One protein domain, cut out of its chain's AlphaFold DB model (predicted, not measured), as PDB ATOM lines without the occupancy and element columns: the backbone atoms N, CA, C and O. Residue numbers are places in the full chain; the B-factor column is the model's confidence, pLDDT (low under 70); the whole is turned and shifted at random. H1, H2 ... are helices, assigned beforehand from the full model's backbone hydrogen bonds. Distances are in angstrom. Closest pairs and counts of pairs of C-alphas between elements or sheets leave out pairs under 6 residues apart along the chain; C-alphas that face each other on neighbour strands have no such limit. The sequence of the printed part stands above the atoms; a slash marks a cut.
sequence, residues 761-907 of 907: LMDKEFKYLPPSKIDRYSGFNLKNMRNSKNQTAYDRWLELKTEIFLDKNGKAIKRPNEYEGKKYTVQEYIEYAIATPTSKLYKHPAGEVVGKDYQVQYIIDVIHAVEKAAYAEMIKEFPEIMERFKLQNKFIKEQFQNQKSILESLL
ATOM      1  N   LEU A 761      29.540  19.033 -14.301       80.88
ATOM      2  CA  LEU A 761      30.906  18.677 -13.899       80.88
ATOM      3  C   LEU A 761      31.315  17.236 -14.254       80.88
ATOM      4  O   LEU A 761      32.489  16.897 -14.133       80.88
ATOM      5  N   MET A 762      30.378  16.374 -14.655       73.94
ATOM      6  CA  MET A 762      30.588  14.925 -14.769       73.94
ATOM      7  C   MET A 762      31.659  14.546 -15.795       73.94
ATOM      8  O   MET A 762      32.528  13.715 -15.510       73.94
ATOM      9  N   ASP A 763      31.594  15.191 -16.960       70.50
ATOM     10  CA  ASP A 763      32.429  14.897 -18.127       70.50
ATOM     11  C   ASP A 763      33.605  15.883 -18.272       70.50
ATOM     12  O   ASP A 763      34.414  15.769 -19.197       70.50
ATOM     13  N   LYS A 764      33.728  16.828 -17.328       76.88
ATOM     14  CA  LYS A 764      34.742  17.886 -17.304       76.88
ATOM     15  C   LYS A 764      35.812  17.619 -16.244       76.88
ATOM     16  O   LYS A 764      35.555  16.997 -15.209       76.88
ATOM     17  N   GLU A 765      37.034  18.101 -16.475       71.88
ATOM     18  CA  GLU A 765      38.104  17.975 -15.483       71.88
ATOM     19  C   GLU A 765      37.900  18.994 -14.345       71.88
ATOM     20  O   GLU A 765      38.215  20.176 -14.457       71.88
ATOM     21  N   PHE A 766      37.336  18.531 -13.225       75.88
ATOM     22  CA  PHE A 766      37.059  19.352 -12.044       75.88
ATOM     23  C   PHE A 766      38.170  19.219 -10.989       75.88
ATOM     24  O   PHE A 766      38.252  18.211 -10.283       75.88
ATOM     25  N   LYS A 767      39.024  20.246 -10.864       78.31
ATOM     26  CA  LYS A 767      40.176  20.287  -9.936       78.31
ATOM     27  C   LYS A 767      39.948  21.233  -8.749       78.31
ATOM     28  O   LYS A 767      40.728  22.151  -8.518       78.31
ATOM     29  N   TYR A 768      38.889  21.010  -7.979       85.12
ATOM     30  CA  TYR A 768      38.720  21.706  -6.701       85.12
ATOM     31  C   TYR A 768      39.603  21.074  -5.622       85.12
ATOM     32  O   TYR A 768      39.653  19.851  -5.473       85.12
ATOM     33  N   LEU A 769      40.290  21.920  -4.857       82.88
ATOM     34  CA  LEU A 769      41.008  21.531  -3.653       82.88
ATOM     35  C   LEU A 769      40.369  22.261  -2.475       82.88
ATOM     36  O   LEU A 769      40.269  23.485  -2.523       82.88
ATOM     37  N   PRO A 770      39.966  21.545  -1.414       84.38
ATOM     38  CA  PRO A 770      39.377  22.191  -0.261       84.38
ATOM     39  C   PRO A 770      40.397  23.103   0.431       84.38
ATOM     40  O   PRO A 770      41.615  22.911   0.281       84.38
ATOM     41  N   PRO A 771      39.915  24.051   1.247       88.12
ATOM     42  CA  PRO A 771      40.790  24.952   1.963       88.12
ATOM     43  C   PRO A 771      41.824  24.235   2.840       88.12
ATOM     44  O   PRO A 771      41.629  23.109   3.308       88.12
ATOM     45  N   SER A 772      42.956  24.900   3.076       86.38
ATOM     46  CA  SER A 772      44.026  24.343   3.908       86.38
ATOM     47  C   SER A 772      43.543  24.118   5.341       86.38
ATOM     48  O   SER A 772      42.944  24.993   5.954       86.38
ATOM     49  N   LYS A 773      43.868  22.953   5.905       86.56
ATOM     50  CA  LYS A 773      43.580  22.622   7.315       86.56
ATOM     51  C   LYS A 773      44.479  23.380   8.284       86.56
ATOM     52  O   LYS A 773      44.132  23.535   9.449       86.56
ATOM     53  N   ILE A 774      45.654  23.777   7.803       86.31
ATOM     54  CA  ILE A 774      46.566  24.651   8.524       86.31
ATOM     55  C   ILE A 774      46.253  26.058   8.056       86.31
ATOM     56  O   ILE A 774      46.319  26.342   6.853       86.31
ATOM     57  N   ASP A 775      45.888  26.904   9.004       85.31
ATOM     58  CA  ASP A 775      45.622  28.296   8.729       85.31
ATOM     59  C   ASP A 775      46.896  28.990   8.238       85.31
ATOM     60  O   ASP A 775      47.957  28.874   8.851       85.31
ATOM     61  N   ARG A 776      46.802  29.702   7.111       80.00
ATOM     62  CA  ARG A 776      47.975  30.334   6.485       80.00
ATOM     63  C   ARG A 776      48.506  31.507   7.296       80.00
ATOM     64  O   ARG A 776      49.689  31.806   7.196       80.00
ATOM     65  N   TYR A 777      47.635  32.172   8.051       77.12
ATOM     66  CA  TYR A 777      47.991  33.377   8.785       77.12
ATOM     67  C   TYR A 777      48.545  33.037  10.163       77.12
ATOM     68  O   TYR A 777      49.664  33.419  10.466       77.12
ATOM     69  N   SER A 778      47.806  32.270  10.966       79.75
ATOM     70  CA  SER A 778      48.193  31.912  12.337       79.75
ATOM     71  C   SER A 778      49.084  30.668  12.440       79.75
ATOM     72  O   SER A 778      49.705  30.440  13.478       79.75
ATOM     73  N   GLY A 779      49.127  29.815  11.411       80.75
ATOM     74  CA  GLY A 779      49.814  28.520  11.457       80.75
ATOM     75  C   GLY A 779      49.118  27.464  12.325       80.75
ATOM     76  O   GLY A 779      49.642  26.360  12.479       80.75
ATOM     77  N   PHE A 780      47.945  27.763  12.899       84.06
ATOM     78  CA  PHE A 780      47.193  26.789  13.682       84.06
ATOM     79  C   PHE A 780      46.624  25.670  12.806       84.06
ATOM     80  O   PHE A 780      46.170  25.884  11.681       84.06
ATOM     81  N   ASN A 781      46.591  24.457  13.359       85.75
ATOM     82  CA  ASN A 781      45.843  23.359  12.764       85.75
ATOM     83  C   ASN A 781      44.371  23.462  13.181       85.75
ATOM     84  O   ASN A 781      44.002  23.086  14.295       85.75
ATOM     85  N   LEU A 782      43.527  23.919  12.255       87.69
ATOM     86  CA  LEU A 782      42.103  24.192  12.469       87.69
ATOM     87  C   LEU A 782      41.290  22.948  12.867       87.69
ATOM     88  O   LEU A 782      40.159  23.065  13.330       87.69
ATOM     89  N   LYS A 783      41.836  21.739  12.690       83.88
ATOM     90  CA  LYS A 783      41.189  20.491  13.126       83.88
ATOM     91  C   LYS A 783      41.409  20.152  14.597       83.88
ATOM     92  O   LYS A 783      40.686  19.315  15.131       83.88
ATOM     93  N   ASN A 784      42.406  20.765  15.227       83.69
ATOM     94  CA  ASN A 784      42.704  20.548  16.640       83.69
ATOM     95  C   ASN A 784      41.980  21.569  17.534       83.69
ATOM     96  O   ASN A 784      41.801  21.311  18.718       83.69
ATOM     97  N   MET A 785      41.542  22.694  16.964       83.75
ATOM     98  CA  MET A 785      40.776  23.732  17.656       83.75
ATOM     99  C   MET A 785      39.295  23.372  17.638       83.75
ATOM    100  O   MET A 785      38.758  23.081  16.566       83.75
ATOM    101  N   ARG A 786      38.638  23.383  18.799       83.38
ATOM    102  CA  ARG A 786      37.225  23.016  18.942       83.38
ATOM    103  C   ARG A 786      36.456  24.093  19.697       83.38
ATOM    104  O   ARG A 786      36.988  24.673  20.633       83.38
ATOM    105  N   ASN A 787      35.218  24.344  19.283       82.88
ATOM    106  CA  ASN A 787      34.305  25.229  20.005       82.88
ATOM    107  C   ASN A 787      33.626  24.497  21.181       82.88
ATOM    108  O   ASN A 787      33.830  23.300  21.398       82.88
ATOM    109  N   SER A 788      32.768  25.203  21.921       78.19
ATOM    110  CA  SER A 788      31.998  24.657  23.052       78.19
ATOM    111  C   SER A 788      31.054  23.507  22.674       78.19
ATOM    112  O   SER A 788      30.729  22.679  23.521       78.19
ATOM    113  N   LYS A 789      30.655  23.407  21.399       77.56
ATOM    114  CA  LYS A 789      29.866  22.296  20.840       77.56
ATOM    115  C   LYS A 789      30.742  21.129  20.364       77.56
ATOM    116  O   LYS A 789      30.259  20.249  19.658       77.56
ATOM    117  N   ASN A 790      32.031  21.124  20.716       78.25
ATOM    118  CA  ASN A 790      33.032  20.140  20.295       78.25
ATOM    119  C   ASN A 790      33.266  20.080  18.766       78.25
ATOM    120  O   ASN A 790      33.897  19.143  18.261       78.25
ATOM    121  N   GLN A 791      32.801  21.089  18.023       86.06
ATOM    122  CA  GLN A 791      32.970  21.204  16.580       86.06
ATOM    123  C   GLN A 791      34.318  21.837  16.254       86.06
ATOM    124  O   GLN A 791      34.713  22.840  16.851       86.06
ATOM    125  N   THR A 792      35.040  21.254  15.298       89.25
ATOM    126  CA  THR A 792      36.354  21.783  14.908       89.25
ATOM    127  C   THR A 792      36.227  23.098  14.139       89.25
ATOM    128  O   THR A 792      35.304  23.233  13.336       89.25
ATOM    129  N   ALA A 793      37.190  24.013  14.288       90.06
ATOM    130  CA  ALA A 793      37.232  25.263  13.517       90.06
ATOM    131  C   ALA A 793      37.211  25.009  12.000       90.06
ATOM    132  O   ALA A 793      36.562  25.727  11.243       90.06
ATOM    133  N   TYR A 794      37.865  23.931  11.556       91.25
ATOM    134  CA  TYR A 794      37.843  23.510  10.157       91.25
ATOM    135  C   TYR A 794      36.450  23.066   9.683       91.25
ATOM    136  O   TYR A 794      36.026  23.464   8.602       91.25
ATOM    137  N   ASP A 795      35.734  22.248  10.461       91.44
ATOM    138  CA  ASP A 795      34.367  21.843  10.101       91.44
ATOM    139  C   ASP A 795      33.412  23.039  10.105       91.44
ATOM    140  O   ASP A 795      32.652  23.201   9.154       91.44
ATOM    141  N   ARG A 796      33.518  23.919  11.109       92.00
ATOM    142  CA  ARG A 796      32.701  25.135  11.192       92.00
ATOM    143  C   ARG A 796      32.940  26.065  10.005       92.00
ATOM    144  O   ARG A 796      31.990  26.581   9.432       92.00
ATOM    145  N   TRP A 797      34.189  26.224   9.568       92.44
ATOM    146  CA  TRP A 797      34.503  26.975   8.351       92.44
ATOM    147  C   TRP A 797      33.815  26.390   7.109       92.44
ATOM    148  O   TRP A 797      33.278  27.132   6.286       92.44
ATOM    149  N   LEU A 798      33.811  25.062   6.967       92.69
ATOM    150  CA  LEU A 798      33.130  24.413   5.851       92.69
ATOM    151  C   LEU A 798      31.610  24.553   5.951       92.69
ATOM    152  O   LEU A 798      30.976  24.796   4.931       92.69
ATOM    153  N   GLU A 799      31.043  24.415   7.147       92.44
ATOM    154  CA  GLU A 799      29.616  24.601   7.415       92.44
ATOM    155  C   GLU A 799      29.143  26.009   7.064       92.44
ATOM    156  O   GLU A 799      28.175  26.159   6.330       92.44
ATOM    157  N   LEU A 800      29.872  27.036   7.500       92.81
ATOM    158  CA  LEU A 800      29.517  28.438   7.276       92.81
ATOM    159  C   LEU A 800      29.335  28.788   5.795       92.81
ATOM    160  O   LEU A 800      28.616  29.732   5.481       92.81
ATOM    161  N   LYS A 801      29.905  28.017   4.858       92.62
ATOM    162  CA  LYS A 801      29.642  28.202   3.423       92.62
ATOM    163  C   LYS A 801      28.159  28.101   3.064       92.62
ATOM    164  O   LYS A 801      27.734  28.791   2.142       92.62
ATOM    165  N   THR A 802      27.376  27.281   3.772       90.38
ATOM    166  CA  THR A 802      25.928  27.172   3.537       90.38
ATOM    167  C   THR A 802      25.159  28.388   4.047       90.38
ATOM    168  O   THR A 802      24.030  28.612   3.624       90.38
ATOM    169  N   GLU A 803      25.769  29.180   4.931       89.75
ATOM    170  CA  GLU A 803      25.191  30.392   5.521       89.75
ATOM    171  C   GLU A 803      25.562  31.666   4.724       89.75
ATOM    172  O   GLU A 803      24.976  32.729   4.934       89.75
ATOM    173  N   ILE A 804      26.502  31.579   3.770       90.12
ATOM    174  CA  ILE A 804      26.873  32.697   2.889       90.12
ATOM    175  C   ILE A 804      25.944  32.758   1.671       90.12
ATOM    176  O   ILE A 804      25.932  31.863   0.824       90.12
ATOM    177  N   PHE A 805      25.228  33.876   1.532       91.94
ATOM    178  CA  PHE A 805      24.361  34.144   0.383       91.94
ATOM    179  C   PHE A 805      25.069  34.936  -0.723       91.94
ATOM    180  O   PHE A 805      25.862  35.845  -0.458       91.94
ATOM    181  N   LEU A 806      24.735  34.616  -1.971       90.19
ATOM    182  CA  LEU A 806      25.213  35.257  -3.192       90.19
ATOM    183  C   LEU A 806      24.092  36.058  -3.868       90.19
ATOM    184  O   LEU A 806      22.920  35.675  -3.832       90.19
ATOM    185  N   ASP A 807      24.466  37.162  -4.515       88.38
ATOM    186  CA  ASP A 807      23.589  37.901  -5.424       88.38
ATOM    187  C   ASP A 807      23.518  37.251  -6.825       88.38
ATOM    188  O   ASP A 807      24.252  36.315  -7.153       88.38
ATOM    189  N   LYS A 808      22.671  37.796  -7.710       84.56
ATOM    190  CA  LYS A 808      22.549  37.347  -9.114       84.56
ATOM    191  C   LYS A 808      23.854  37.418  -9.929       84.56
ATOM    192  O   LYS A 808      23.942  36.821 -10.999       84.56
ATOM    193  N   ASN A 809      24.859  38.153  -9.449       81.50
ATOM    194  CA  ASN A 809      26.149  38.356 -10.103       81.50
ATOM    195  C   ASN A 809      27.264  37.462  -9.536       81.50
ATOM    196  O   ASN A 809      28.398  37.569 -10.025       81.50
ATOM    197  N   GLY A 810      26.954  36.617  -8.544       81.50
ATOM    198  CA  GLY A 810      27.889  35.707  -7.877       81.50
ATOM    199  C   GLY A 810      28.711  36.357  -6.765       81.50
ATOM    200  O   GLY A 810      29.754  35.824  -6.393       81.50
ATOM    201  N   LYS A 811      28.298  37.521  -6.250       86.44
ATOM    202  CA  LYS A 811      29.006  38.240  -5.185       86.44
ATOM    203  C   LYS A 811      28.388  37.936  -3.821       86.44
ATOM    204  O   LYS A 811      27.171  37.992  -3.667       86.44
ATOM    205  N   ALA A 812      29.236  37.671  -2.825       87.06
ATOM    206  CA  ALA A 812      28.810  37.443  -1.445       87.06
ATOM    207  C   ALA A 812      28.134  38.683  -0.839       87.06
ATOM    208  O   ALA A 812      28.676  39.794  -0.878       87.06
ATOM    209  N   ILE A 813      26.952  38.474  -0.261       86.12
ATOM    210  CA  ILE A 813      26.134  39.503   0.375       86.12
ATOM    211  C   ILE A 813      26.618  39.684   1.816       86.12
ATOM    212  O   ILE A 813      26.482  38.790   2.645       86.12
ATOM    213  N   LYS A 814      27.171  40.861   2.132       79.31
ATOM    214  CA  LYS A 814      27.713  41.161   3.473       79.31
ATOM    215  C   LYS A 814      26.639  41.344   4.549       79.31
ATOM    216  O   LYS A 814      26.908  41.095   5.715       79.31
ATOM    217  N   ARG A 815      25.450  41.827   4.169       79.31
ATOM    218  CA  ARG A 815      24.310  42.054   5.068       79.31
ATOM    219  C   ARG A 815      23.067  41.392   4.487       79.31
ATOM    220  O   ARG A 815      22.308  42.044   3.771       79.31
ATOM    221  N   PRO A 816      22.868  40.088   4.740       78.56
ATOM    222  CA  PRO A 816      21.758  39.349   4.157       78.56
ATOM    223  C   PRO A 816      20.405  39.965   4.505       78.56
ATOM    224  O   PRO A 816      19.531  40.000   3.651       78.56
ATOM    225  N   ASN A 817      20.228  40.484   5.722       79.38
ATOM    226  CA  ASN A 817      18.939  40.997   6.199       79.38
ATOM    227  C   ASN A 817      18.513  42.318   5.537       79.38
ATOM    228  O   ASN A 817      17.323  42.590   5.463       79.38
ATOM    229  N   GLU A 818      19.463  43.093   5.010       81.25
ATOM    230  CA  GLU A 818      19.232  44.396   4.361       81.25
ATOM    231  C   GLU A 818      19.191  44.289   2.822       81.25
ATOM    232  O   GLU A 818      19.082  45.292   2.125       81.25
ATOM    233  N   TYR A 819      19.325  43.081   2.263       83.88
ATOM    234  CA  TYR A 819      19.365  42.873   0.816       83.88
ATOM    235  C   TYR A 819      17.968  42.599   0.245       83.88
ATOM    236  O   TYR A 819      17.366  41.568   0.551       83.88
ATOM    237  N   GLU A 820      17.495  43.492  -0.626       78.25
ATOM    238  CA  GLU A 820      16.162  43.432  -1.256       78.25
ATOM    239  C   GLU A 820      16.056  42.419  -2.413       78.25
ATOM    240  O   GLU A 820      14.962  42.015  -2.798       78.25
ATOM    241  N   GLY A 821      17.180  41.982  -2.990       82.69
ATOM    242  CA  GLY A 821      17.185  41.045  -4.118       82.69
ATOM    243  C   GLY A 821      17.022  39.572  -3.717       82.69
ATOM    244  O   GLY A 821      17.164  39.189  -2.555       82.69
ATOM    245  N   LYS A 822      16.808  38.699  -4.715       85.38
ATOM    246  CA  LYS A 822      16.817  37.242  -4.503       85.38
ATOM    247  C   LYS A 822      18.202  36.785  -4.031       85.38
ATOM    248  O   LYS A 822      19.207  37.055  -4.689       85.38
ATOM    249  N   LYS A 823      18.221  36.087  -2.897       89.31
ATOM    250  CA  LYS A 823      19.413  35.505  -2.274       89.31
ATOM    251  C   LYS A 823      19.564  34.077  -2.776       89.31
ATOM    252  O   LYS A 823      18.581  33.341  -2.811       89.31
ATOM    253  N   TYR A 824      20.776  33.706  -3.154       88.31
ATOM    254  CA  TYR A 824      21.098  32.353  -3.587       88.31
ATOM    255  C   TYR A 824      22.106  31.746  -2.621       88.31
ATOM    256  O   TYR A 824      23.095  32.393  -2.277       88.31
ATOM    257  N   THR A 825      21.906  30.502  -2.202       90.06
ATOM    258  CA  THR A 825      23.010  29.705  -1.648       90.06
ATOM    259  C   THR A 825      24.049  29.425  -2.740       90.06
ATOM    260  O   THR A 825      23.788  29.604  -3.933       90.06
ATOM    261  N   VAL A 826      25.241  28.956  -2.361       89.44
ATOM    262  CA  VAL A 826      26.308  28.641  -3.330       89.44
ATOM    263  C   VAL A 826      25.835  27.653  -4.395       89.44
ATOM    264  O   VAL A 826      26.061  27.874  -5.585       89.44
ATOM    265  N   GLN A 827      25.153  26.582  -3.977       88.50
ATOM    266  CA  GLN A 827      24.645  25.572  -4.901       88.50
ATOM    267  C   GLN A 827      23.564  26.155  -5.819       88.50
ATOM    268  O   GLN A 827      23.661  25.995  -7.032       88.50
ATOM    269  N   GLU A 828      22.577  26.866  -5.267       89.56
ATOM    270  CA  GLU A 828      21.490  27.463  -6.055       89.56
ATOM    271  C   GLU A 828      22.008  28.490  -7.065       89.56
ATOM    272  O   GLU A 828      21.502  28.566  -8.182       89.56
ATOM    273  N   TYR A 829      23.033  29.268  -6.701       90.88
ATOM    274  CA  TYR A 829      23.661  30.211  -7.619       90.88
ATOM    275  C   TYR A 829      24.340  29.492  -8.788       90.88
ATOM    276  O   TYR A 829      24.203  29.920  -9.932       90.88
ATOM    277  N   ILE A 830      25.067  28.403  -8.520       89.19
ATOM    278  CA  ILE A 830      25.739  27.630  -9.571       89.19
ATOM    279  C   ILE A 830      24.704  26.978 -10.490       89.19
ATOM    280  O   ILE A 830      24.848  27.048 -11.709       89.19
ATOM    281  N   GLU A 831      23.630  26.416  -9.936       89.56
ATOM    282  CA  GLU A 831      22.532  25.853 -10.725       89.56
ATOM    283  C   GLU A 831      21.842  26.929 -11.577       89.56
ATOM    284  O   GLU A 831      21.610  26.715 -12.767       89.56
ATOM    285  N   TYR A 832      21.609  28.120 -11.018       90.31
ATOM    286  CA  TYR A 832      21.117  29.282 -11.761       90.31
ATOM    287  C   TYR A 832      22.078  29.705 -12.884       90.31
ATOM    288  O   TYR A 832      21.640  29.959 -14.009       90.31
ATOM    289  N   ALA A 833      23.384  29.756 -12.612       88.31
ATOM    290  CA  ALA A 833      24.398  30.139 -13.589       88.31
ATOM    291  C   ALA A 833      24.499  29.129 -14.743       88.31
ATOM    292  O   ALA A 833      24.652  29.543 -15.891       88.31
ATOM    293  N   ILE A 834      24.364  27.830 -14.456       88.06
ATOM    294  CA  ILE A 834      24.333  26.757 -15.460       88.06
ATOM    295  C   ILE A 834      23.040  26.811 -16.282       88.06
ATOM    296  O   ILE A 834      23.088  26.642 -17.500       88.06
ATOM    297  N   ALA A 835      21.894  27.058 -15.645       87.44
ATOM    298  CA  ALA A 835      20.597  27.101 -16.318       87.44
ATOM    299  C   ALA A 835      20.390  28.358 -17.182       87.44
ATOM    300  O   ALA A 835      19.539  28.349 -18.065       87.44
ATOM    301  N   THR A 836      21.150  29.431 -16.935       87.88
ATOM    302  CA  THR A 836      20.975  30.732 -17.595       87.88
ATOM    303  C   THR A 836      22.071  30.966 -18.644       87.88
ATOM    304  O   THR A 836      23.196  31.297 -18.261       87.88
ATOM    305  N   PRO A 837      21.781  30.888 -19.960       84.00
ATOM    306  CA  PRO A 837      22.790  31.060 -21.016       84.00
ATOM    307  C   PRO A 837      23.466  32.438 -21.037       84.00
ATOM    308  O   PRO A 837      24.581  32.579 -21.522       84.00
ATOM    309  N   THR A 838      22.814  33.470 -20.496       81.88
ATOM    310  CA  THR A 838      23.352  34.840 -20.409       81.88
ATOM    311  C   THR A 838      24.209  35.082 -19.160       81.88
ATOM    312  O   THR A 838      24.682  36.201 -18.932       81.88
ATOM    313  N   SER A 839      24.405  34.060 -18.320       84.38
ATOM    314  CA  SER A 839      25.209  34.175 -17.105       84.38
ATOM    315  C   SER A 839      26.690  34.419 -17.422       84.38
ATOM    316  O   SER A 839      27.174  34.196 -18.532       84.38
ATOM    317  N   LYS A 840      27.456  34.859 -16.415       83.31
ATOM    318  CA  LYS A 840      28.914  35.020 -16.547       83.31
ATOM    319  C   LYS A 840      29.630  33.706 -16.876       83.31
ATOM    320  O   LYS A 840      30.687  33.763 -17.491       83.31
ATOM    321  N   LEU A 841      29.046  32.558 -16.523       85.50
ATOM    322  CA  LEU A 841      29.605  31.239 -16.813       85.50
ATOM    323  C   LEU A 841      29.832  31.055 -18.321       85.50
ATOM    324  O   LEU A 841      30.927  30.696 -18.736       85.50
ATOM    325  N   TYR A 842      28.824  31.366 -19.137       86.31
ATOM    326  CA  TYR A 842      28.867  31.176 -20.592       86.31
ATOM    327  C   TYR A 842      29.548  32.319 -21.351       86.31
ATOM    328  O   TYR A 842      29.707  32.238 -22.565       86.31
ATOM    329  N   LYS A 843      30.010  33.366 -20.651       85.81
ATOM    330  CA  LYS A 843      30.952  34.338 -21.233       85.81
ATOM    331  C   LYS A 843      32.354  33.746 -21.401       85.81
ATOM    332  O   LYS A 843      33.164  34.310 -22.129       85.81
ATOM    333  N   HIS A 844      32.644  32.640 -20.718       84.81
ATOM    334  CA  HIS A 844      33.883  31.892 -20.872       84.81
ATOM    335  C   HIS A 844      33.770  30.861 -22.006       84.81
ATOM    336  O   HIS A 844      32.685  30.296 -22.204       84.81
ATOM    337  N   PRO A 845      34.875  30.583 -22.730       82.00
ATOM    338  CA  PRO A 845      34.873  29.619 -23.824       82.00
ATOM    339  C   PRO A 845      34.423  28.238 -23.336       82.00
ATOM    340  O   PRO A 845      34.744  27.822 -22.221       82.00
ATOM    341  N   ALA A 846      33.651  27.547 -24.174       78.88
ATOM    342  CA  ALA A 846      33.221  26.182 -23.909       78.88
ATOM    343  C   ALA A 846      34.345  25.194 -24.243       78.88
ATOM    344  O   ALA A 846      35.016  25.337 -25.262       78.88
ATOM    345  N   GLY A 847      34.503  24.168 -23.406       72.94
ATOM    346  CA  GLY A 847      35.541  23.155 -23.569       72.94
ATOM    347  C   GLY A 847      36.862  23.527 -22.897       72.94
ATOM    348  O   GLY A 847      36.957  24.486 -22.128       72.94
ATOM    349  N   GLU A 848      37.874  22.710 -23.154       68.25
ATOM    350  CA  GLU A 848      39.204  22.864 -22.582       68.25
ATOM    351  C   GLU A 848      40.059  23.741 -23.499       68.25
ATOM    352  O   GLU A 848      40.258  23.427 -24.668       68.25
ATOM    353  N   VAL A 849      40.550  24.862 -22.973       69.44
ATOM    354  CA  VAL A 849      41.410  25.799 -23.700       69.44
ATOM    355  C   VAL A 849      42.709  25.915 -22.905       69.44
ATOM    356  O   VAL A 849      42.700  26.355 -21.757       69.44
ATOM    357  N   VAL A 850      43.830  25.470 -23.483       70.62
ATOM    358  CA  VAL A 850      45.154  25.425 -22.818       70.62
ATOM    359  C   VAL A 850      45.136  24.579 -21.525       70.62
ATOM    360  O   VAL A 850      45.607  24.997 -20.466       70.62
ATOM    361  N   GLY A 851      44.541  23.381 -21.582       66.00
ATOM    362  CA  GLY A 851      44.517  22.442 -20.448       66.00
ATOM    363  C   GLY A 851      43.642  22.884 -19.262       66.00
ATOM    364  O   GLY A 851      43.839  22.431 -18.126       66.00
ATOM    365  N   LYS A 852      42.742  23.855 -19.481       72.69
ATOM    366  CA  LYS A 852      41.810  24.386 -18.478       72.69
ATOM    367  C   LYS A 852      40.421  24.584 -19.075       72.69
ATOM    368  O   LYS A 852      40.261  25.234 -20.103       72.69
ATOM    369  N   ASP A 853      39.400  24.092 -18.378       84.00
ATOM    370  CA  ASP A 853      38.012  24.471 -18.648       84.00
ATOM    371  C   ASP A 853      37.684  25.752 -17.861       84.00
ATOM    372  O   ASP A 853      37.573  25.750 -16.630       84.00
ATOM    373  N   TYR A 854      37.563  26.872 -18.578       85.75
ATOM    374  CA  TYR A 854      37.339  28.190 -17.976       85.75
ATOM    375  C   TYR A 854      35.956  28.331 -17.327       85.75
ATOM    376  O   TYR A 854      35.803  29.093 -16.371       85.75
ATOM    377  N   GLN A 855      34.955  27.578 -17.789       88.56
ATOM    378  CA  GLN A 855      33.630  27.571 -17.166       88.56
ATOM    379  C   GLN A 855      33.685  26.851 -15.816       88.56
ATOM    380  O   GLN A 855      33.111  27.307 -14.828       88.56
ATOM    381  N   VAL A 856      34.430  25.745 -15.740       87.38
ATOM    382  CA  VAL A 856      34.683  25.048 -14.474       87.38
ATOM    383  C   VAL A 856      35.497  25.920 -13.521       87.38
ATOM    384  O   VAL A 856      35.179  25.990 -12.333       87.38
ATOM    385  N   GLN A 857      36.509  26.621 -14.034       88.56
ATOM    386  CA  GLN A 857      37.317  27.529 -13.227       88.56
ATOM    387  C   GLN A 857      36.471  28.657 -12.617       88.56
ATOM    388  O   GLN A 857      36.619  28.941 -11.433       88.56
ATOM    389  N   TYR A 858      35.524  29.224 -13.371       89.75
ATOM    390  CA  TYR A 858      34.587  30.222 -12.846       89.75
ATOM    391  C   TYR A 858      33.790  29.701 -11.639       89.75
ATOM    392  O   TYR A 858      33.658  30.394 -10.631       89.75
ATOM    393  N   ILE A 859      33.289  28.460 -11.706       89.69
ATOM    394  CA  ILE A 859      32.578  27.826 -10.584       89.69
ATOM    395  C   ILE A 859      33.496  27.717  -9.359       89.69
ATOM    396  O   ILE A 859      33.091  28.067  -8.249       89.69
ATOM    397  N   ILE A 860      34.740  27.271  -9.559       89.69
ATOM    398  CA  ILE A 860      35.751  27.166  -8.496       89.69
ATOM    399  C   ILE A 860      36.038  28.540  -7.873       89.69
ATOM    400  O   ILE A 860      36.116  28.655  -6.651       89.69
ATOM    401  N   ASP A 861      36.143  29.593  -8.682       90.00
ATOM    402  CA  ASP A 861      36.430  30.947  -8.206       90.00
ATOM    403  C   ASP A 861      35.290  31.513  -7.348       90.00
ATOM    404  O   ASP A 861      35.543  32.146  -6.318       90.00
ATOM    405  N   VAL A 862      34.035  31.231  -7.716       90.62
ATOM    406  CA  VAL A 862      32.858  31.577  -6.901       90.62
ATOM    407  C   VAL A 862      32.897  30.848  -5.556       90.62
ATOM    408  O   VAL A 862      32.678  31.470  -4.514       90.62
ATOM    409  N   ILE A 863      33.239  29.557  -5.546       91.31
ATOM    410  CA  ILE A 863      33.371  28.773  -4.308       91.31
ATOM    411  C   ILE A 863      34.481  29.346  -3.424       91.31
ATOM    412  O   ILE A 863      34.249  29.595  -2.243       91.31
ATOM    413  N   HIS A 864      35.655  29.644  -3.984       91.88
ATOM    414  CA  HIS A 864      36.753  30.263  -3.239       91.88
ATOM    415  C   HIS A 864      36.376  31.640  -2.668       91.88
ATOM    416  O   HIS A 864      36.836  32.013  -1.586       91.88
ATOM    417  N   ALA A 865      35.548  32.423  -3.370       90.69
ATOM    418  CA  ALA A 865      35.046  33.694  -2.854       90.69
ATOM    419  C   ALA A 865      34.145  33.489  -1.625       90.69
ATOM    420  O   ALA A 865      34.288  34.209  -0.633       90.69
ATOM    421  N   VAL A 866      33.278  32.475  -1.660       92.62
ATOM    422  CA  VAL A 866      32.446  32.091  -0.513       92.62
ATOM    423  C   VAL A 866      33.299  31.574   0.642       92.62
ATOM    424  O   VAL A 866      33.082  31.967   1.783       92.62
ATOM    425  N   GLU A 867      34.317  30.764   0.369       92.94
ATOM    426  CA  GLU A 867      35.224  30.246   1.397       92.94
ATOM    427  C   GLU A 867      35.969  31.351   2.137       92.94
ATOM    428  O   GLU A 867      36.133  31.263   3.353       92.94
ATOM    429  N   LYS A 868      36.381  32.410   1.433       91.12
ATOM    430  CA  LYS A 868      36.986  33.596   2.058       91.12
ATOM    431  C   LYS A 868      36.000  34.319   2.976       91.12
ATOM    432  O   LYS A 868      36.398  34.755   4.053       91.12
ATOM    433  N   ALA A 869      34.736  34.439   2.571       90.88
ATOM    434  CA  ALA A 869      33.697  35.042   3.404       90.88
ATOM    435  C   ALA A 869      33.396  34.177   4.642       90.88
ATOM    436  O   ALA A 869      33.418  34.683   5.759       90.88
ATOM    437  N   ALA A 870      33.228  32.865   4.458       92.44
ATOM    438  CA  ALA A 870      33.011  31.906   5.540       92.44
ATOM    439  C   ALA A 870      34.194  31.859   6.524       92.44
ATOM    440  O   ALA A 870      33.996  31.734   7.729       92.44
ATOM    441  N   TYR A 871      35.428  32.005   6.034       91.38
ATOM    442  CA  TYR A 871      36.623  32.086   6.877       91.38
ATOM    443  C   TYR A 871      36.584  33.317   7.790       91.38
ATOM    444  O   TYR A 871      36.894  33.218   8.975       91.38
ATOM    445  N   ALA A 872      36.165  34.469   7.256       89.31
ATOM    446  CA  ALA A 872      36.061  35.702   8.031       89.31
ATOM    447  C   ALA A 872      35.008  35.606   9.147       89.31
ATOM    448  O   ALA A 872      35.222  36.168  10.218       89.31
ATOM    449  N   GLU A 873      33.906  34.885   8.921       89.19
ATOM    450  CA  GLU A 873      32.919  34.586   9.968       89.19
ATOM    451  C   GLU A 873      33.468  33.587  10.995       89.19
ATOM    452  O   GLU A 873      33.366  33.830  12.195       89.19
ATOM    453  N   MET A 874      34.153  32.527  10.550       91.19
ATOM    454  CA  MET A 874      34.747  31.529  11.446       91.19
ATOM    455  C   MET A 874      35.729  32.158  12.441       91.19
ATOM    456  O   MET A 874      35.668  31.859  13.629       91.19
ATOM    457  N   ILE A 875      36.595  33.077  12.002       89.06
ATOM    458  CA  ILE A 875      37.558  33.715  12.914       89.06
ATOM    459  C   ILE A 875      36.860  34.498  14.040       89.06
ATOM    460  O   ILE A 875      37.413  34.604  15.134       89.06
ATOM    461  N   LYS A 876      35.649  35.026  13.818       87.69
ATOM    462  CA  LYS A 876      34.891  35.705  14.882       87.69
ATOM    463  C   LYS A 876      34.480  34.735  15.992       87.69
ATOM    464  O   LYS A 876      34.400  35.148  17.144       87.69
ATOM    465  N   GLU A 877      34.246  33.466  15.656       86.44
ATOM    466  CA  GLU A 877      33.904  32.405  16.611       86.44
ATOM    467  C   GLU A 877      35.142  31.798  17.305       86.44
ATOM    468  O   GLU A 877      35.012  31.220  18.382       86.44
ATOM    469  N   PHE A 878      36.341  31.950  16.726       86.94
ATOM    470  CA  PHE A 878      37.613  31.429  17.253       86.94
ATOM    471  C   PHE A 878      38.621  32.569  17.516       86.94
ATOM    472  O   PHE A 878      39.577  32.747  16.749       86.94
ATOM    473  N   PRO A 879      38.446  33.349  18.604       80.38
ATOM    474  CA  PRO A 879      39.229  34.561  18.868       80.38
ATOM    475  C   PRO A 879      40.740  34.308  19.004       80.38
ATOM    476  O   PRO A 879      41.537  35.163  18.623       80.38
ATOM    477  N   GLU A 880      41.137  33.111  19.439       84.00
ATOM    478  CA  GLU A 880      42.531  32.647  19.551       84.00
ATOM    479  C   GLU A 880      43.319  32.807  18.233       84.00
ATOM    480  O   GLU A 880      44.503  33.159  18.228       84.00
ATOM    481  N   ILE A 881      42.657  32.588  17.089       82.94
ATOM    482  CA  ILE A 881      43.257  32.750  15.755       82.94
ATOM    483  C   ILE A 881      43.569  34.229  15.502       82.94
ATOM    484  O   ILE A 881      44.660  34.577  15.041       82.94
ATOM    485  N   MET A 882      42.619  35.107  15.834       78.62
ATOM    486  CA  MET A 882      42.747  36.551  15.648       78.62
ATOM    487  C   MET A 882      43.801  37.153  16.584       78.62
ATOM    488  O   MET A 882      44.548  38.044  16.179       78.62
ATOM    489  N   GLU A 883      43.898  36.668  17.820       82.75
ATOM    490  CA  GLU A 883      44.931  37.092  18.771       82.75
ATOM    491  C   GLU A 883      46.333  36.753  18.271       82.75
ATOM    492  O   GLU A 883      47.202  37.629  18.225       82.75
ATOM    493  N   ARG A 884      46.545  35.520  17.794       81.31
ATOM    494  CA  ARG A 884      47.831  35.128  17.208       81.31
ATOM    495  C   ARG A 884      48.172  35.949  15.969       81.31
ATOM    496  O   ARG A 884      49.315  36.375  15.820       81.31
ATOM    497  N   PHE A 885      47.187  36.233  15.119       78.62
ATOM    498  CA  PHE A 885      47.379  37.098  13.958       78.62
ATOM    499  C   PHE A 885      47.807  38.522  14.351       78.62
ATOM    500  O   PHE A 885      48.729  39.081  13.755       78.62
ATOM    501  N   LYS A 886      47.188  39.106  15.386       81.88
ATOM    502  CA  LYS A 886      47.581  40.421  15.921       81.88
ATOM    503  C   LYS A 886      49.015  40.407  16.453       81.88
ATOM    504  O   LYS A 886      49.778  41.317  16.130       81.88
ATOM    505  N   LEU A 887      49.391  39.375  17.211       82.19
ATOM    506  CA  LEU A 887      50.748  39.210  17.746       82.19
ATOM    507  C   LEU A 887      51.790  39.076  16.630       82.19
ATOM    508  O   LEU A 887      52.820  39.745  16.661       82.19
ATOM    509  N   GLN A 888      51.501  38.273  15.611       79.69
ATOM    510  CA  GLN A 888      52.409  38.056  14.489       79.69
ATOM    511  C   GLN A 888      52.571  39.314  13.629       79.69
ATOM    512  O   GLN A 888      53.686  39.652  13.247       79.69
ATOM    513  N   ASN A 889      51.492  40.062  13.387       82.31
ATOM    514  CA  ASN A 889      51.577  41.359  12.715       82.31
ATOM    515  C   ASN A 889      52.378  42.382  13.523       82.31
ATOM    516  O   ASN A 889      53.108  43.179  12.936       82.31
ATOM    517  N   LYS A 890      52.244  42.375  14.856       85.88
ATOM    518  CA  LYS A 890      53.050  43.229  15.734       85.88
ATOM    519  C   LYS A 890      54.535  42.870  15.611       85.88
ATOM    520  O   LYS A 890      55.333  43.753  15.322       85.88
ATOM    521  N   PHE A 891      54.869  41.582  15.690       83.81
ATOM    522  CA  PHE A 891      56.234  41.084  15.515       83.81
ATOM    523  C   PHE A 891      56.825  41.438  14.140       83.81
ATOM    524  O   PHE A 891      57.942  41.936  14.063       83.81
ATOM    525  N   ILE A 892      56.077  41.240  13.047       82.00
ATOM    526  CA  ILE A 892      56.538  41.587  11.690       82.00
ATOM    527  C   ILE A 892      56.789  43.093  11.569       82.00
ATOM    528  O   ILE A 892      57.793  43.496  10.988       82.00
ATOM    529  N   LYS A 893      55.907  43.933  12.129       85.75
ATOM    530  CA  LYS A 893      56.106  45.389  12.147       85.75
ATOM    531  C   LYS A 893      57.354  45.778  12.933       85.75
ATOM    532  O   LYS A 893      58.114  46.606  12.451       85.75
ATOM    533  N   GLU A 894      57.578  45.179  14.098       88.06
ATOM    534  CA  GLU A 894      58.778  45.416  14.910       88.06
ATOM    535  C   GLU A 894      60.054  44.982  14.170       88.06
ATOM    536  O   GLU A 894      61.011  45.745  14.104       88.06
ATOM    537  N   GLN A 895      60.054  43.809  13.528       86.31
ATOM    538  CA  GLN A 895      61.185  43.337  12.718       86.31
ATOM    539  C   GLN A 895      61.451  44.231  11.505       86.31
ATOM    540  O   GLN A 895      62.602  44.542  11.218       86.31
ATOM    541  N   PHE A 896      60.399  44.678  10.817       86.12
ATOM    542  CA  PHE A 896      60.531  45.604   9.696       86.12
ATOM    543  C   PHE A 896      61.101  46.953  10.146       86.12
ATOM    544  O   PHE A 896      61.984  47.483   9.483       86.12
ATOM    545  N   GLN A 897      60.649  47.490  11.286       85.69
ATOM    546  CA  GLN A 897      61.205  48.722  11.857       85.69
ATOM    547  C   GLN A 897      62.670  48.545  12.269       85.69
ATOM    548  O   GLN A 897      63.487  49.403  11.957       85.69
ATOM    549  N   ASN A 898      63.031  47.413  12.879       85.12
ATOM    550  CA  ASN A 898      64.424  47.103  13.207       85.12
ATOM    551  C   ASN A 898      65.295  46.987  11.951       85.12
ATOM    552  O   ASN A 898      66.371  47.570  11.900       85.12
ATOM    553  N   GLN A 899      64.837  46.281  10.914       82.75
ATOM    554  CA  GLN A 899      65.570  46.177   9.650       82.75
ATOM    555  C   GLN A 899      65.693  47.526   8.947       82.75
ATOM    556  O   GLN A 899      66.758  47.832   8.427       82.75
ATOM    557  N   LYS A 900      64.634  48.342   8.961       84.31
ATOM    558  CA  LYS A 900      64.658  49.698   8.412       84.31
ATOM    559  C   LYS A 900      65.647  50.581   9.167       84.31
ATOM    560  O   LYS A 900      66.437  51.255   8.528       84.31
ATOM    561  N   SER A 901      65.655  50.510  10.496       76.50
ATOM    562  CA  SER A 901      66.620  51.206  11.352       76.50
ATOM    563  C   SER A 901      68.064  50.776  11.077       76.50
ATOM    564  O   SER A 901      68.944  51.627  11.047       76.50
ATOM    565  N   ILE A 902      68.311  49.482  10.842       79.38
ATOM    566  CA  ILE A 902      69.631  48.963  10.446       79.38
ATOM    567  C   ILE A 902      70.026  49.465   9.047       79.38
ATOM    568  O   ILE A 902      71.186  49.762   8.798       79.38
ATOM    569  N   LEU A 903      69.077  49.558   8.117       74.69
ATOM    570  CA  LEU A 903      69.331  50.057   6.764       74.69
ATOM    571  C   LEU A 903      69.588  51.570   6.748       74.69
ATOM    572  O   LEU A 903      70.460  52.024   6.023       74.69
ATOM    573  N   GLU A 904      68.859  52.328   7.568       78.44
ATOM    574  CA  GLU A 904      69.053  53.768   7.779       78.44
ATOM    575  C   GLU A 904      70.343  54.089   8.548       78.44
ATOM    576  O   GLU A 904      70.816  55.210   8.449       78.44
ATOM    577  N   SER A 905      70.913  53.145   9.307       73.75
ATOM    578  CA  SER A 905      72.228  53.316   9.944       73.75
ATOM    579  C   SER A 905      73.405  52.857   9.077       73.75
ATOM    580  O   SER A 905      74.552  53.166   9.398       73.75
ATOM    581  N   LEU A 906      73.135  52.103   8.005       68.38
ATOM    582  CA  LEU A 906      74.115  51.676   7.001       68.38
ATOM    583  C   LEU A 906      74.220  52.642   5.807       68.38
ATOM    584  O   LEU A 906      75.230  52.607   5.102       68.38
ATOM    585  N   LEU A 907      73.179  53.446   5.566       57.59
ATOM    586  CA  LEU A 907      73.146  54.573   4.624       57.59
ATOM    587  C   LEU A 907      73.606  55.852   5.321       57.59
ATOM    588  O   LEU A 907      74.266  56.665   4.635       57.59
TER     589      LEU A 907
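What this domain is: This is residues 761 to 907 of the 907 residues of an uncharacterized protein of Pseudomonas simiae (UniProt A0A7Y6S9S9). Two long helices meet at their ends in an L-shaped corner: H4 is the core of a loose body, and H5 leaves it as an arm whose residues 890 to 907 stick out alone. In the body, H1 crosses the later part of H4, H2 and the short H3 are near its first part, and long loops make up much of the rest. The printed part has 147 residues with five named helices, H1 to H5 in order along the chain, and no named strand; the class is all helix. The whole is loose, with a radius of gyration of the C-alphas of 20.2 A and spans of 61 by 46 by 32 A.

Where its parts are: Residues 761 to 792 hold no named element. H1, residues 793 to 803, begins with C-alpha 793 at (37.232, 25.263, 13.517) and is 15.3 A long. Residues 804 to 825 hold no named element. H2 is residues 826 to 835, 14.3 A, and H3 is residues 840 to 843, 5.2 A. Residues 848 to 849 pair antiparallel with residues 852 to 853. H4, residues 854 to 877, is 35.0 A long and starts with C-alpha 854 at (37.339, 28.190, -17.976). H5, residues 879 to 906, is 40.6 A long and ends with C-alpha 906 at (74.115, 51.676, 7.001).

How they stand to each other: H4 is the hub, touching the four other helices. With residues 866 to 874 alone it touches H1, at a steep tilt of 64 degrees, opposite ways; the closest C-alphas, of Leu 800 and Ala 870, are 5.2 A apart. H2 and H4 only just touch, with 3 pairs of C-alphas within 8 A, the closest being Ile 830 and Ile 859 at 6.9 A; the tilt is a shallow 18 degrees, opposite ways. H3 touches H4, with the C-alphas of Leu 841 and Gln 855 closest at 5.5 A. H2 and H3 only just touch, with 3 pairs within 8 A, and only at the corner; the closest C-alphas are those of Ala 833 and Leu 841, 6.2 A apart. H4 and H5 also only just touch, with 3 pairs within 8 A, and only at the corner; they are about perpendicular, at 81 degrees, and the closest C-alphas, of Ile 875 and Ile 881, are 6.4 A apart. H1 and H2 are close but not clearly touching, with the C-alphas of Thr 802 and Val 826 closest at 7.0 A. H5 is apart from H1, H2 and H3, and H1 is apart from H3. In H2 and H5 every O i to N i+4 pair is within hydrogen-bond range, against 4 of 7 in H1 and 18 of 20 in H4; H3 is too short for such a pair.

The domain as a whole: The C-alphas of Ala 835 and Ser 905, the two farthest apart, are 63.6 A apart. Without the free residues 890 to 907 the body spans 46 by 39 by 29 A. The printed part has no cut and ends at residue 907, the chain's last. The link from H1 to H2 is long, with 22 residues. Mean pLDDT of the printed part is 84.3; residues 848, 849, 851, 906 and 907 are under 70.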